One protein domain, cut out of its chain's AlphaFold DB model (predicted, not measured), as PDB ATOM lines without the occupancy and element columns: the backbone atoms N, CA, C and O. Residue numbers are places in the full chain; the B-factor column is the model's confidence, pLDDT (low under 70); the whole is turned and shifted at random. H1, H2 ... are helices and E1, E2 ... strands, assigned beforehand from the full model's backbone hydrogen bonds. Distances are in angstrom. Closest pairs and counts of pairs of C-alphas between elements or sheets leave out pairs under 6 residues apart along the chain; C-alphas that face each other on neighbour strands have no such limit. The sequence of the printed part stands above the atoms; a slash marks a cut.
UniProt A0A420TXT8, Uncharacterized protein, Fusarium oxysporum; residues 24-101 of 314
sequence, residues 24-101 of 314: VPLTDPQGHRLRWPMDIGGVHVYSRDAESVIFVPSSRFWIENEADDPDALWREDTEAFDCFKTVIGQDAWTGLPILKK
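Overview. This is residues 24 to 101 of the 314 residues of an uncharacterized protein of Fusarium oxysporum (UniProt A0A420TXT8). With little regular structure, the domain is a four-stranded sheet curled like part of a barrel, with H2 over E3. The 78 printed residues hold E1 E2 E3 H1 H2 E4, under half of them in these elements; the class is mixed, the sheet E1 E2 E3 E4 antiparallel. It is compact, radius of gyration of the C-alphas 11.8 A, spanning 31 by 25 by 20 A.

Along the chain. E1, residues 38 to 40, begins at C-alpha 38, (13.728, -41.160, -19.308). E2 is 43 to 47, E3 52 to 57, 16.7 A, H1 73 to 76, H2 78 to 84, and E4 98 to 100, ending at (4.090, -33.052, -13.558).

Arrangement. E1, E2 and E3 form a meander of two hairpins, antiparallel neighbours in turn; N 40 and O 43, 2.9 A, and N 44 and O 56, 2.8 A, are within hydrogen-bond range. E3 and E4 are antiparallel neighbours, with N 53 and O 99, 2.8 A apart, within hydrogen-bond range. H2 is on the sheet, closest C-alphas Pro 57 and Glu 79, 5.3 A; H1 is not.

Size, cuts and confidence. The printed part has no cut. E3 to H1 and H2 to E4 are long links. Residues 61 to 66 and 87 to 88 have pLDDT under 70.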
ATOM      1  N   VAL A  24       6.784 -38.986   2.463       72.06
ATOM      2  CA  VAL A  24       6.533 -39.471   1.097       72.06
ATOM      3  C   VAL A  24       7.826 -40.088   0.563       72.06
ATOM      4  O   VAL A  24       8.872 -39.435   0.636       72.06
ATOM      5  N   PRO A  25       7.801 -41.329   0.055       77.38
ATOM      6  CA  PRO A  25       8.981 -41.941  -0.544       77.38
ATOM      7  C   PRO A  25       9.480 -41.118  -1.736       77.38
ATOM      8  O   PRO A  25       8.734 -40.354  -2.347       77.38
ATOM      9  N   LEU A  26      10.772 -41.250  -2.037       83.19
ATOM     10  CA  LEU A  26      11.381 -40.529  -3.155       83.19
ATOM     11  C   LEU A  26      10.774 -40.967  -4.496       83.19
ATOM     12  O   LEU A  26      10.580 -40.147  -5.384       83.19
ATOM     13  N   THR A  27      10.438 -42.249  -4.611       86.12
ATOM     14  CA  THR A  27       9.806 -42.871  -5.775       86.12
ATOM     15  C   THR A  27       8.483 -43.527  -5.385       86.12
ATOM     16  O   THR A  27       8.235 -43.786  -4.205       86.12
ATOM     17  N   ASP A  28       7.629 -43.786  -6.373       85.94
ATOM     18  CA  ASP A  28       6.285 -44.336  -6.170       85.94
ATOM     19  C   ASP A  28       6.321 -45.676  -5.389       85.94
ATOM     20  O   ASP A  28       6.883 -46.661  -5.884       85.94
ATOM     21  N   PRO A  29       5.714 -45.755  -4.183       79.88
ATOM     22  CA  PRO A  29       5.723 -46.960  -3.353       79.88
ATOM     23  C   PRO A  29       4.721 -48.020  -3.815       79.88
ATOM     24  O   PRO A  29       4.848 -49.185  -3.446       79.88
ATOM     25  N   GLN A  30       3.706 -47.632  -4.588       82.44
ATOM     26  CA  GLN A  30       2.777 -48.550  -5.242       82.44
ATOM     27  C   GLN A  30       3.386 -49.158  -6.513       82.44
ATOM     28  O   GLN A  30       2.809 -50.076  -7.094       82.44
ATOM     29  N   GLY A  31       4.561 -48.677  -6.927       78.75
ATOM     30  CA  GLY A  31       5.303 -49.204  -8.057       78.75
ATOM     31  C   GLY A  31       4.757 -48.753  -9.407       78.75
ATOM     32  O   GLY A  31       5.124 -49.362 -10.413       78.75
ATOM     33  N   HIS A  32       3.920 -47.706  -9.477       81.56
ATOM     34  CA  HIS A  32       3.570 -47.148 -10.784       81.56
ATOM     35  C   HIS A  32       4.820 -46.536 -11.399       81.56
ATOM     36  O   HIS A  32       5.455 -45.643 -10.839       81.56
ATOM     37  N   ARG A  33       5.185 -47.022 -12.580       83.31
ATOM     38  CA  ARG A  33       6.362 -46.544 -13.294       83.31
ATOM     39  C   ARG A  33       5.966 -45.508 -14.332       83.31
ATOM     40  O   ARG A  33       4.794 -45.335 -14.686       83.31
ATOM     41  N   LEU A  34       6.969 -44.784 -14.812       85.00
ATOM     42  CA  LEU A  34       6.841 -44.171 -16.118       85.00
ATOM     43  C   LEU A  34       6.676 -45.303 -17.119       85.00
ATOM     44  O   LEU A  34       7.306 -46.349 -16.980       85.00
ATOM     45  N   ARG A  35       5.816 -45.088 -18.108       79.44
ATOM     46  CA  ARG A  35       5.612 -46.090 -19.148       79.44
ATOM     47  C   ARG A  35       6.902 -46.356 -19.931       79.44
ATOM     48  O   ARG A  35       7.119 -47.484 -20.346       79.44
ATOM     49  N   TRP A  36       7.760 -45.345 -20.057       82.38
ATOM     50  CA  TRP A  36       9.087 -45.459 -20.652       82.38
ATOM     51  C   TRP A  36      10.127 -44.785 -19.749       82.38
ATOM     52  O   TRP A  36       9.840 -43.708 -19.214       82.38
ATOM     53  N   PRO A  37      11.314 -45.386 -19.559       83.44
ATOM     54  CA  PRO A  37      12.418 -44.730 -18.866       83.44
ATOM     55  C   PRO A  37      12.809 -43.423 -19.562       83.44
ATOM     56  O   PRO A  37      12.775 -43.335 -20.788       83.44
ATOM     57  N   MET A  38      13.202 -42.419 -18.781       88.81
ATOM     58  CA  MET A  38      13.728 -41.160 -19.308       88.81
ATOM     59  C   MET A  38      14.998 -40.773 -18.554       88.81
ATOM     60  O   MET A  38      15.059 -40.892 -17.326       88.81
ATOM     61  N   ASP A  39      15.975 -40.278 -19.308       88.19
ATOM     62  CA  ASP A  39      17.217 -39.692 -18.814       88.19
ATOM     63  C   ASP A  39      17.473 -38.371 -19.539       88.19
ATOM     64  O   ASP A  39      17.209 -38.262 -20.740       88.19
ATOM     65  N   ILE A  40      17.957 -37.370 -18.809       86.69
ATOM     66  CA  ILE A  40      18.340 -36.072 -19.355       86.69
ATOM     67  C   ILE A  40      19.719 -35.723 -18.795       86.69
ATOM     68  O   ILE A  40      19.835 -35.400 -17.618       86.69
ATOM     69  N   GLY A  41      20.764 -35.784 -19.623       75.06
ATOM     70  CA  GLY A  41      22.097 -35.296 -19.254       75.06
ATOM     71  C   GLY A  41      22.661 -35.909 -17.966       75.06
ATOM     72  O   GLY A  41      23.209 -35.183 -17.142       75.06
ATOM     73  N   GLY A  42      22.491 -37.222 -17.751       79.75
ATOM     74  CA  GLY A  42      22.972 -37.896 -16.536       79.75
ATOM     75  C   GLY A  42      22.040 -37.756 -15.327       79.75
ATOM     76  O   GLY A  42      22.440 -38.044 -14.194       79.75
ATOM     77  N   VAL A  43      20.800 -37.323 -15.557       88.94
ATOM     78  CA  VAL A  43      19.717 -37.262 -14.574       88.94
ATOM     79  C   VAL A  43      18.619 -38.234 -14.972       88.94
ATOM     80  O   VAL A  43      18.002 -38.108 -16.029       88.94
ATOM     81  N   HIS A  44      18.307 -39.159 -14.072       90.88
ATOM     82  CA  HIS A  44      17.229 -40.118 -14.246       90.88
ATOM     83  C   HIS A  44      15.891 -39.526 -13.800       90.88
ATOM     84  O   HIS A  44      15.789 -38.898 -12.742       90.88
ATOM     85  N   VAL A  45      14.835 -39.777 -14.569       91.94
ATOM     86  CA  VAL A  45      13.477 -39.346 -14.220       91.94
ATOM     87  C   VAL A  45      12.671 -40.546 -13.731       91.94
ATOM     88  O   VAL A  45      12.486 -41.523 -14.457       91.94
ATOM     89  N   TYR A  46      12.146 -40.465 -12.508       91.56
ATOM     90  CA  TYR A  46      11.337 -41.530 -11.905       91.56
ATOM     91  C   TYR A  46       9.919 -41.066 -11.606       91.56
ATOM     92  O   TYR A  46       9.686 -39.896 -11.320       91.56
ATOM     93  N   SER A  47       8.960 -41.998 -11.610       91.88
ATOM     94  CA  SER A  47       7.646 -41.723 -11.018       91.88
ATOM     95  C   SER A  47       7.792 -41.563  -9.514       91.88
ATOM     96  O   SER A  47       8.343 -42.436  -8.840       91.88
ATOM     97  N   ARG A  48       7.290 -40.442  -9.007       90.44
ATOM     98  CA  ARG A  48       7.161 -40.190  -7.573       90.44
ATOM     99  C   ARG A  48       5.795 -40.637  -7.067       90.44
ATOM    100  O   ARG A  48       5.696 -41.196  -5.983       90.44
ATOM    101  N   ASP A  49       4.765 -40.392  -7.867       89.38
ATOM    102  CA  ASP A  49       3.391 -40.834  -7.650       89.38
ATOM    103  C   ASP A  49       2.652 -40.923  -9.003       89.38
ATOM    104  O   ASP A  49       3.269 -40.914 -10.076       89.38
ATOM    105  N   ALA A  50       1.319 -41.022  -8.960       87.44
ATOM    106  CA  ALA A  50       0.476 -41.133 -10.147       87.44
ATOM    107  C   ALA A  50       0.595 -39.929 -11.102       87.44
ATOM    108  O   ALA A  50       0.496 -40.110 -12.315       87.44
ATOM    109  N   GLU A  51       0.848 -38.726 -10.577       89.31
ATOM    110  CA  GLU A  51       0.740 -37.462 -11.315       89.31
ATOM    111  C   GLU A  51       2.073 -36.712 -11.439       89.31
ATOM    112  O   GLU A  51       2.170 -35.748 -12.203       89.31
ATOM    113  N   SER A  52       3.108 -37.135 -10.711       90.81
ATOM    114  CA  SER A  52       4.394 -36.447 -10.664       90.81
ATOM    115  C   SER A  52       5.599 -37.357 -10.878       90.81
ATOM    116  O   SER A  52       5.601 -38.563 -10.606       90.81
ATOM    117  N   VAL A  53       6.656 -36.735 -11.388       92.50
ATOM    118  CA  VAL A  53       7.983 -37.317 -11.539       92.50
ATOM    119  C   VAL A  53       8.993 -36.557 -10.700       92.50
ATOM    120  O   VAL A  53       8.800 -35.381 -10.401       92.50
ATOM    121  N   ILE A  54      10.078 -37.234 -10.352       92.12
ATOM    122  CA  ILE A  54      11.225 -36.658  -9.661       92.12
ATOM    123  C   ILE A  54      12.490 -36.826 -10.496       92.12
ATOM    124  O   ILE A  54      12.680 -37.859 -11.141       92.12
ATOM    125  N   PHE A  55      13.338 -35.801 -10.487       92.12
ATOM    126  CA  PHE A  55      14.641 -35.816 -11.150       92.12
ATOM    127  C   PHE A  55      15.694 -36.266 -10.150       92.12
ATOM    128  O   PHE A  55      15.852 -35.649  -9.099       92.12
ATOM    129  N   VAL A  56      16.385 -37.357 -10.455       90.94
ATOM    130  CA  VAL A  56      17.388 -37.956  -9.577       90.94
ATOM    131  C   VAL A  56      18.726 -37.972 -10.310       90.94
ATOM    132  O   VAL A  56      18.833 -38.645 -11.337       90.94
ATOM    133  N   PRO A  57      19.751 -37.256  -9.816       90.19
ATOM    134  CA  PRO A  57      21.060 -37.270 -10.451       90.19
ATOM    135  C   PRO A  57      21.658 -38.675 -10.371       90.19
ATOM    136  O   PRO A  57      21.523 -39.353  -9.349       90.19
ATOM    137  N   SER A  58      22.334 -39.107 -11.435       87.50
ATOM    138  CA  SER A  58      22.987 -40.425 -11.496       87.50
ATOM    139  C   SER A  58      24.041 -40.626 -10.401       87.50
ATOM    140  O   SER A  58      24.253 -41.751  -9.949       87.50
ATOM    141  N   SER A  59      24.641 -39.537  -9.912       84.88
ATOM    142  CA  SER A  59      25.588 -39.541  -8.794       84.88
ATOM    143  C   SER A  59      24.956 -39.868  -7.437       84.88
ATOM    144  O   SER A  59      25.662 -40.198  -6.481       84.88
ATOM    145  N   ARG A  60      23.621 -39.825  -7.318       82.88
ATOM    146  CA  ARG A  60      22.927 -40.223  -6.092       82.88
ATOM    147  C   ARG A  60      22.868 -41.748  -5.995       82.88
ATOM    148  O   ARG A  60      21.872 -42.380  -6.349       82.88
ATOM    149  N   PHE A  61      23.930 -42.340  -5.455       67.94
ATOM    150  CA  PHE A  61      23.968 -43.764  -5.139       67.94
ATOM    151  C   PHE A  61      22.973 -44.111  -4.020       67.94
ATOM    152  O   PHE A  61      22.875 -43.438  -2.998       67.94
ATOM    153  N   TRP A  62      22.228 -45.201  -4.208       62.69
ATOM    154  CA  TRP A  62      21.165 -45.659  -3.300       62.69
ATOM    155  C   TRP A  62      21.668 -46.399  -2.055       62.69
ATOM    156  O   TRP A  62      20.880 -47.003  -1.328       62.69
ATOM    157  N   ILE A  63      22.979 -46.406  -1.833       51.06
ATOM    158  CA  ILE A  63      23.628 -47.250  -0.840       51.06
ATOM    159  C   ILE A  63      24.188 -46.329   0.238       51.06
ATOM    160  O   ILE A  63      25.292 -45.838   0.073       51.06
ATOM    161  N   GLU A  64      23.389 -46.053   1.273       51.88
ATOM    162  CA  GLU A  64      23.774 -45.774   2.671       51.88
ATOM    163  C   GLU A  64      22.650 -45.031   3.409       51.88
ATOM    164  O   GLU A  64      21.804 -44.365   2.808       51.88
ATOM    165  N   ASN A  65      22.648 -45.130   4.740       58.72
ATOM    166  CA  ASN A  65      21.692 -44.471   5.642       58.72
ATOM    167  C   ASN A  65      21.781 -42.924   5.617       58.72
ATOM    168  O   ASN A  65      21.116 -42.264   6.412       58.72
ATOM    169  N   GLU A  66      22.589 -42.364   4.715       62.88
ATOM    170  CA  GLU A  66      22.972 -40.953   4.617       62.88
ATOM    171  C   GLU A  66      22.653 -40.359   3.231       62.88
ATOM    172  O   GLU A  66      22.947 -39.200   2.968       62.88
ATOM    173  N   ALA A  67      21.995 -41.105   2.331       71.25
ATOM    174  CA  ALA A  67      21.702 -40.638   0.967       71.25
ATOM    175  C   ALA A  67      20.850 -39.351   0.903       71.25
ATOM    176  O   ALA A  67      20.851 -38.661  -0.116       71.25
ATOM    177  N   ASP A  68      20.121 -39.023   1.970       75.31
ATOM    178  CA  ASP A  68      19.322 -37.798   2.073       75.31
ATOM    179  C   ASP A  68      19.949 -36.755   3.022       75.31
ATOM    180  O   ASP A  68      19.405 -35.652   3.145       75.31
ATOM    181  N   ASP A  69      21.091 -37.062   3.652       75.56
ATOM    182  CA  ASP A  69      21.801 -36.160   4.567       75.56
ATOM    183  C   ASP A  69      22.127 -34.828   3.858       75.56
ATOM    184  O   ASP A  69      22.482 -34.842   2.671       75.56
ATOM    185  N   PRO A  70      21.965 -33.662   4.516       76.62
ATOM    186  CA  PRO A  70      22.422 -32.378   3.983       76.62
ATOM    187  C   PRO A  70      23.868 -32.379   3.463       76.62
ATOM    188  O   PRO A  70      24.145 -31.673   2.494       76.62
ATOM    189  N   ASP A  71      24.741 -33.189   4.064       76.69
ATOM    190  CA  ASP A  71      26.168 -33.294   3.757       76.69
ATOM    191  C   ASP A  71      26.490 -34.487   2.829       76.69
ATOM    192  O   ASP A  71      27.655 -34.831   2.619       76.69
ATOM    193  N   ALA A  72      25.469 -35.127   2.245       79.50
ATOM    194  CA  ALA A  72      25.657 -36.239   1.319       79.50
ATOM    195  C   ALA A  72      26.499 -35.815   0.102       79.50
ATOM    196  O   ALA A  72      26.150 -34.869  -0.606       79.50
ATOM    197  N   LEU A  73      27.567 -36.571  -0.183       81.12
ATOM    198  CA  LEU A  73      28.575 -36.228  -1.199       81.12
ATOM    199  C   LEU A  73      27.982 -35.944  -2.584       81.12
ATOM    200  O   LEU A  73      28.416 -35.008  -3.250       81.12
ATOM    201  N   TRP A  74      26.948 -36.694  -2.986       84.81
ATOM    202  CA  TRP A  74      26.305 -36.523  -4.293       84.81
ATOM    203  C   TRP A  74      25.758 -35.109  -4.503       84.81
ATOM    204  O   TRP A  74      25.653 -34.659  -5.639       84.81
ATOM    205  N   ARG A  75      25.416 -34.383  -3.428       83.50
ATOM    206  CA  ARG A  75      24.898 -33.011  -3.516       83.50
ATOM    207  C   ARG A  75      25.943 -32.054  -4.085       83.50
ATOM    208  O   ARG A  75      25.560 -31.071  -4.708       83.50
ATOM    209  N   GLU A  76      27.234 -32.333  -3.906       81.94
ATOM    210  CA  GLU A  76      28.328 -31.508  -4.431       81.94
ATOM    211  C   GLU A  76      28.695 -31.825  -5.890       81.94
ATOM    212  O   GLU A  76      29.453 -31.064  -6.513       81.94
ATOM    213  N   ASP A  77      28.147 -32.903  -6.456       84.94
ATOM    214  CA  ASP A  77      28.423 -33.326  -7.825       84.94
ATOM    215  C   ASP A  77      27.767 -32.405  -8.863       84.94
ATOM    216  O   ASP A  77      26.986 -31.496  -8.559       84.94
ATOM    217  N   THR A  78      28.180 -32.548 -10.119       83.31
ATOM    218  CA  THR A  78      27.737 -31.663 -11.206       83.31
ATOM    219  C   THR A  78      26.286 -31.946 -11.585       83.31
ATOM    220  O   THR A  78      25.492 -31.017 -11.667       83.31
ATOM    221  N   GLU A  79      25.906 -33.216 -11.676       85.56
ATOM    222  CA  GLU A  79      24.558 -33.670 -12.023       85.56
ATOM    223  C   GLU A  79      23.523 -33.200 -10.992       85.56
ATOM    224  O   GLU A  79      22.400 -32.818 -11.332       85.56
ATOM    225  N   ALA A  80      23.903 -33.194  -9.711       86.00
ATOM    226  CA  ALA A  80      23.068 -32.676  -8.636       86.00
ATOM    227  C   ALA A  80      22.902 -31.159  -8.733       86.00
ATOM    228  O   ALA A  80      21.785 -30.654  -8.630       86.00
ATOM    229  N   PHE A  81      24.000 -30.439  -8.981       85.12
ATOM    230  CA  PHE A  81      23.957 -28.999  -9.215       85.12
ATOM    231  C   PHE A  81      23.025 -28.644 -10.384       85.12
ATOM    232  O   PHE A  81      22.191 -27.748 -10.242       85.12
ATOM    233  N   ASP A  82      23.104 -29.382 -11.490       86.25
ATOM    234  CA  ASP A  82      22.249 -29.171 -12.656       86.25
ATOM    235  C   ASP A  82      20.777 -29.486 -12.352       86.25
ATOM    236  O   ASP A  82      19.896 -28.704 -12.720       86.25
ATOM    237  N   CYS A  83      20.486 -30.546 -11.584       87.50
ATOM    238  CA  CYS A  83      19.129 -30.806 -11.082       87.50
ATOM    239  C   CYS A  83      18.576 -29.602 -10.316       87.50
ATOM    240  O   CYS A  83      17.444 -29.179 -10.558       87.50
ATOM    241  N   PHE A  84      19.371 -29.028  -9.410       83.94
ATOM    242  CA  PHE A  84      18.928 -27.942  -8.539       83.94
ATOM    243  C   PHE A  84      18.647 -26.623  -9.266       83.94
ATOM    244  O   PHE A  84      17.951 -25.779  -8.705       83.94
ATOM    245  N   LYS A  85      19.074 -26.454 -10.525       86.62
ATOM    246  CA  LYS A  85      18.613 -25.336 -11.373       86.62
ATOM    247  C   LYS A  85      17.103 -25.395 -11.644       86.62
ATOM    248  O   LYS A  85      16.478 -24.381 -11.939       86.62
ATOM    249  N   THR A  86      16.492 -26.572 -11.513       84.25
ATOM    250  CA  THR A  86      15.057 -26.783 -11.732       84.25
ATOM    251  C   THR A  86      14.287 -26.656 -10.408       84.25
ATOM    252  O   THR A  86      14.092 -27.631  -9.693       84.25
ATOM    253  N   VAL A  87      13.821 -25.452 -10.058       69.44
ATOM    254  CA  VAL A  87      13.241 -25.160  -8.718       69.44
ATOM    255  C   VAL A  87      11.698 -25.220  -8.674       69.44
ATOM    256  O   VAL A  87      11.065 -24.758  -7.724       69.44
ATOM    257  N   ILE A  88      11.035 -25.768  -9.694       67.25
ATOM    258  CA  ILE A  88       9.563 -25.847  -9.713       67.25
ATOM    259  C   ILE A  88       9.121 -27.071  -8.915       67.25
ATOM    260  O   ILE A  88       9.165 -28.173  -9.441       67.25
ATOM    261  N   GLY A  89       8.682 -26.864  -7.666       74.25
ATOM    262  CA  GLY A  89       8.279 -27.947  -6.764       74.25
ATOM    263  C   GLY A  89       9.473 -28.810  -6.345       74.25
ATOM    264  O   GLY A  89      10.219 -29.311  -7.177       74.25
ATOM    265  N   GLN A  90       9.690 -28.985  -5.045       85.38
ATOM    266  CA  GLN A  90      10.868 -29.702  -4.550       85.38
ATOM    267  C   GLN A  90      10.488 -30.741  -3.511       85.38
ATOM    268  O   GLN A  90       9.591 -30.533  -2.689       85.38
ATOM    269  N   ASP A  91      11.198 -31.863  -3.540       86.25
ATOM    270  CA  ASP A  91      11.142 -32.826  -2.453       86.25
ATOM    271  C   ASP A  91      11.735 -32.207  -1.183       86.25
ATOM    272  O   ASP A  91      12.844 -31.681  -1.191       86.25
ATOM    273  N   ALA A  92      11.001 -32.273  -0.072       81.94
ATOM    274  CA  ALA A  92      11.381 -31.576   1.158       81.94
ATOM    275  C   ALA A  92      12.630 -32.156   1.853       81.94
ATOM    276  O   ALA A  92      13.190 -31.508   2.737       81.94
ATOM    277  N   TRP A  93      13.064 -33.366   1.485       82.12
ATOM    278  CA  TRP A  93      14.261 -34.002   2.044       82.12
ATOM    279  C   TRP A  93      15.459 -33.834   1.119       82.12
ATOM    280  O   TRP A  93      16.546 -33.459   1.551       82.12
ATOM    281  N   THR A  94      15.281 -34.075  -0.176       83.56
ATOM    282  CA  THR A  94      16.410 -34.040  -1.109       83.56
ATOM    283  C   THR A  94      16.602 -32.679  -1.766       83.56
ATOM    284  O   THR A  94      17.711 -32.381  -2.201       83.56
ATOM    285  N   GLY A  95      15.567 -31.837  -1.823       83.44
ATOM    286  CA  GLY A  95      15.543 -30.615  -2.633       83.44
ATOM    287  C   GLY A  95      15.415 -30.891  -4.134       83.44
ATOM    288  O   GLY A  95      15.467 -29.957  -4.933       83.44
ATOM    289  N   LEU A  96      15.271 -32.162  -4.527       88.62
ATOM    290  CA  LEU A  96      15.231 -32.560  -5.928       88.62
ATOM    291  C   LEU A  96      13.933 -32.091  -6.609       88.62
ATOM    292  O   LEU A  96      12.884 -32.061  -5.954       88.62
ATOM    293  N   PRO A  97      13.987 -31.758  -7.912       89.81
ATOM    294  CA  PRO A  97      12.842 -31.243  -8.658       89.81
ATOM    295  C   PRO A  97      11.692 -32.248  -8.747       89.81
ATOM    296  O   PRO A  97      11.917 -33.421  -9.049       89.81
ATOM    297  N   ILE A  98      10.458 -31.772  -8.559       90.81
ATOM    298  CA  ILE A  98       9.224 -32.539  -8.761       90.81
ATOM    299  C   ILE A  98       8.392 -31.871  -9.852       90.81
ATOM    300  O   ILE A  98       7.846 -30.788  -9.657       90.81
ATOM    301  N   LEU A  99       8.238 -32.550 -10.986       91.38
ATOM    302  CA  LEU A  99       7.480 -32.046 -12.130       91.38
ATOM    303  C   LEU A  99       6.210 -32.867 -12.344       91.38
ATOM    304  O   LEU A  99       6.096 -34.010 -11.900       91.38
ATOM    305  N   LYS A 100       5.248 -32.297 -13.075       90.00
ATOM    306  CA  LYS A 100       4.090 -33.052 -13.558       90.00
ATOM    307  C   LYS A 100       4.562 -34.170 -14.491       90.00
ATOM    308  O   LYS A 100       5.384 -33.940 -15.373       90.00
ATOM    309  N   LYS A 101       4.027 -35.374 -14.305       88.94
ATOM    310  CA  LYS A 101       4.379 -36.559 -15.086       88.94
ATOM    311  C   LYS A 101       3.953 -36.393 -16.553       88.94
ATOM    312  O   LYS A 101       2.768 -36.141 -16.803       88.94
TER     313      LYS A 101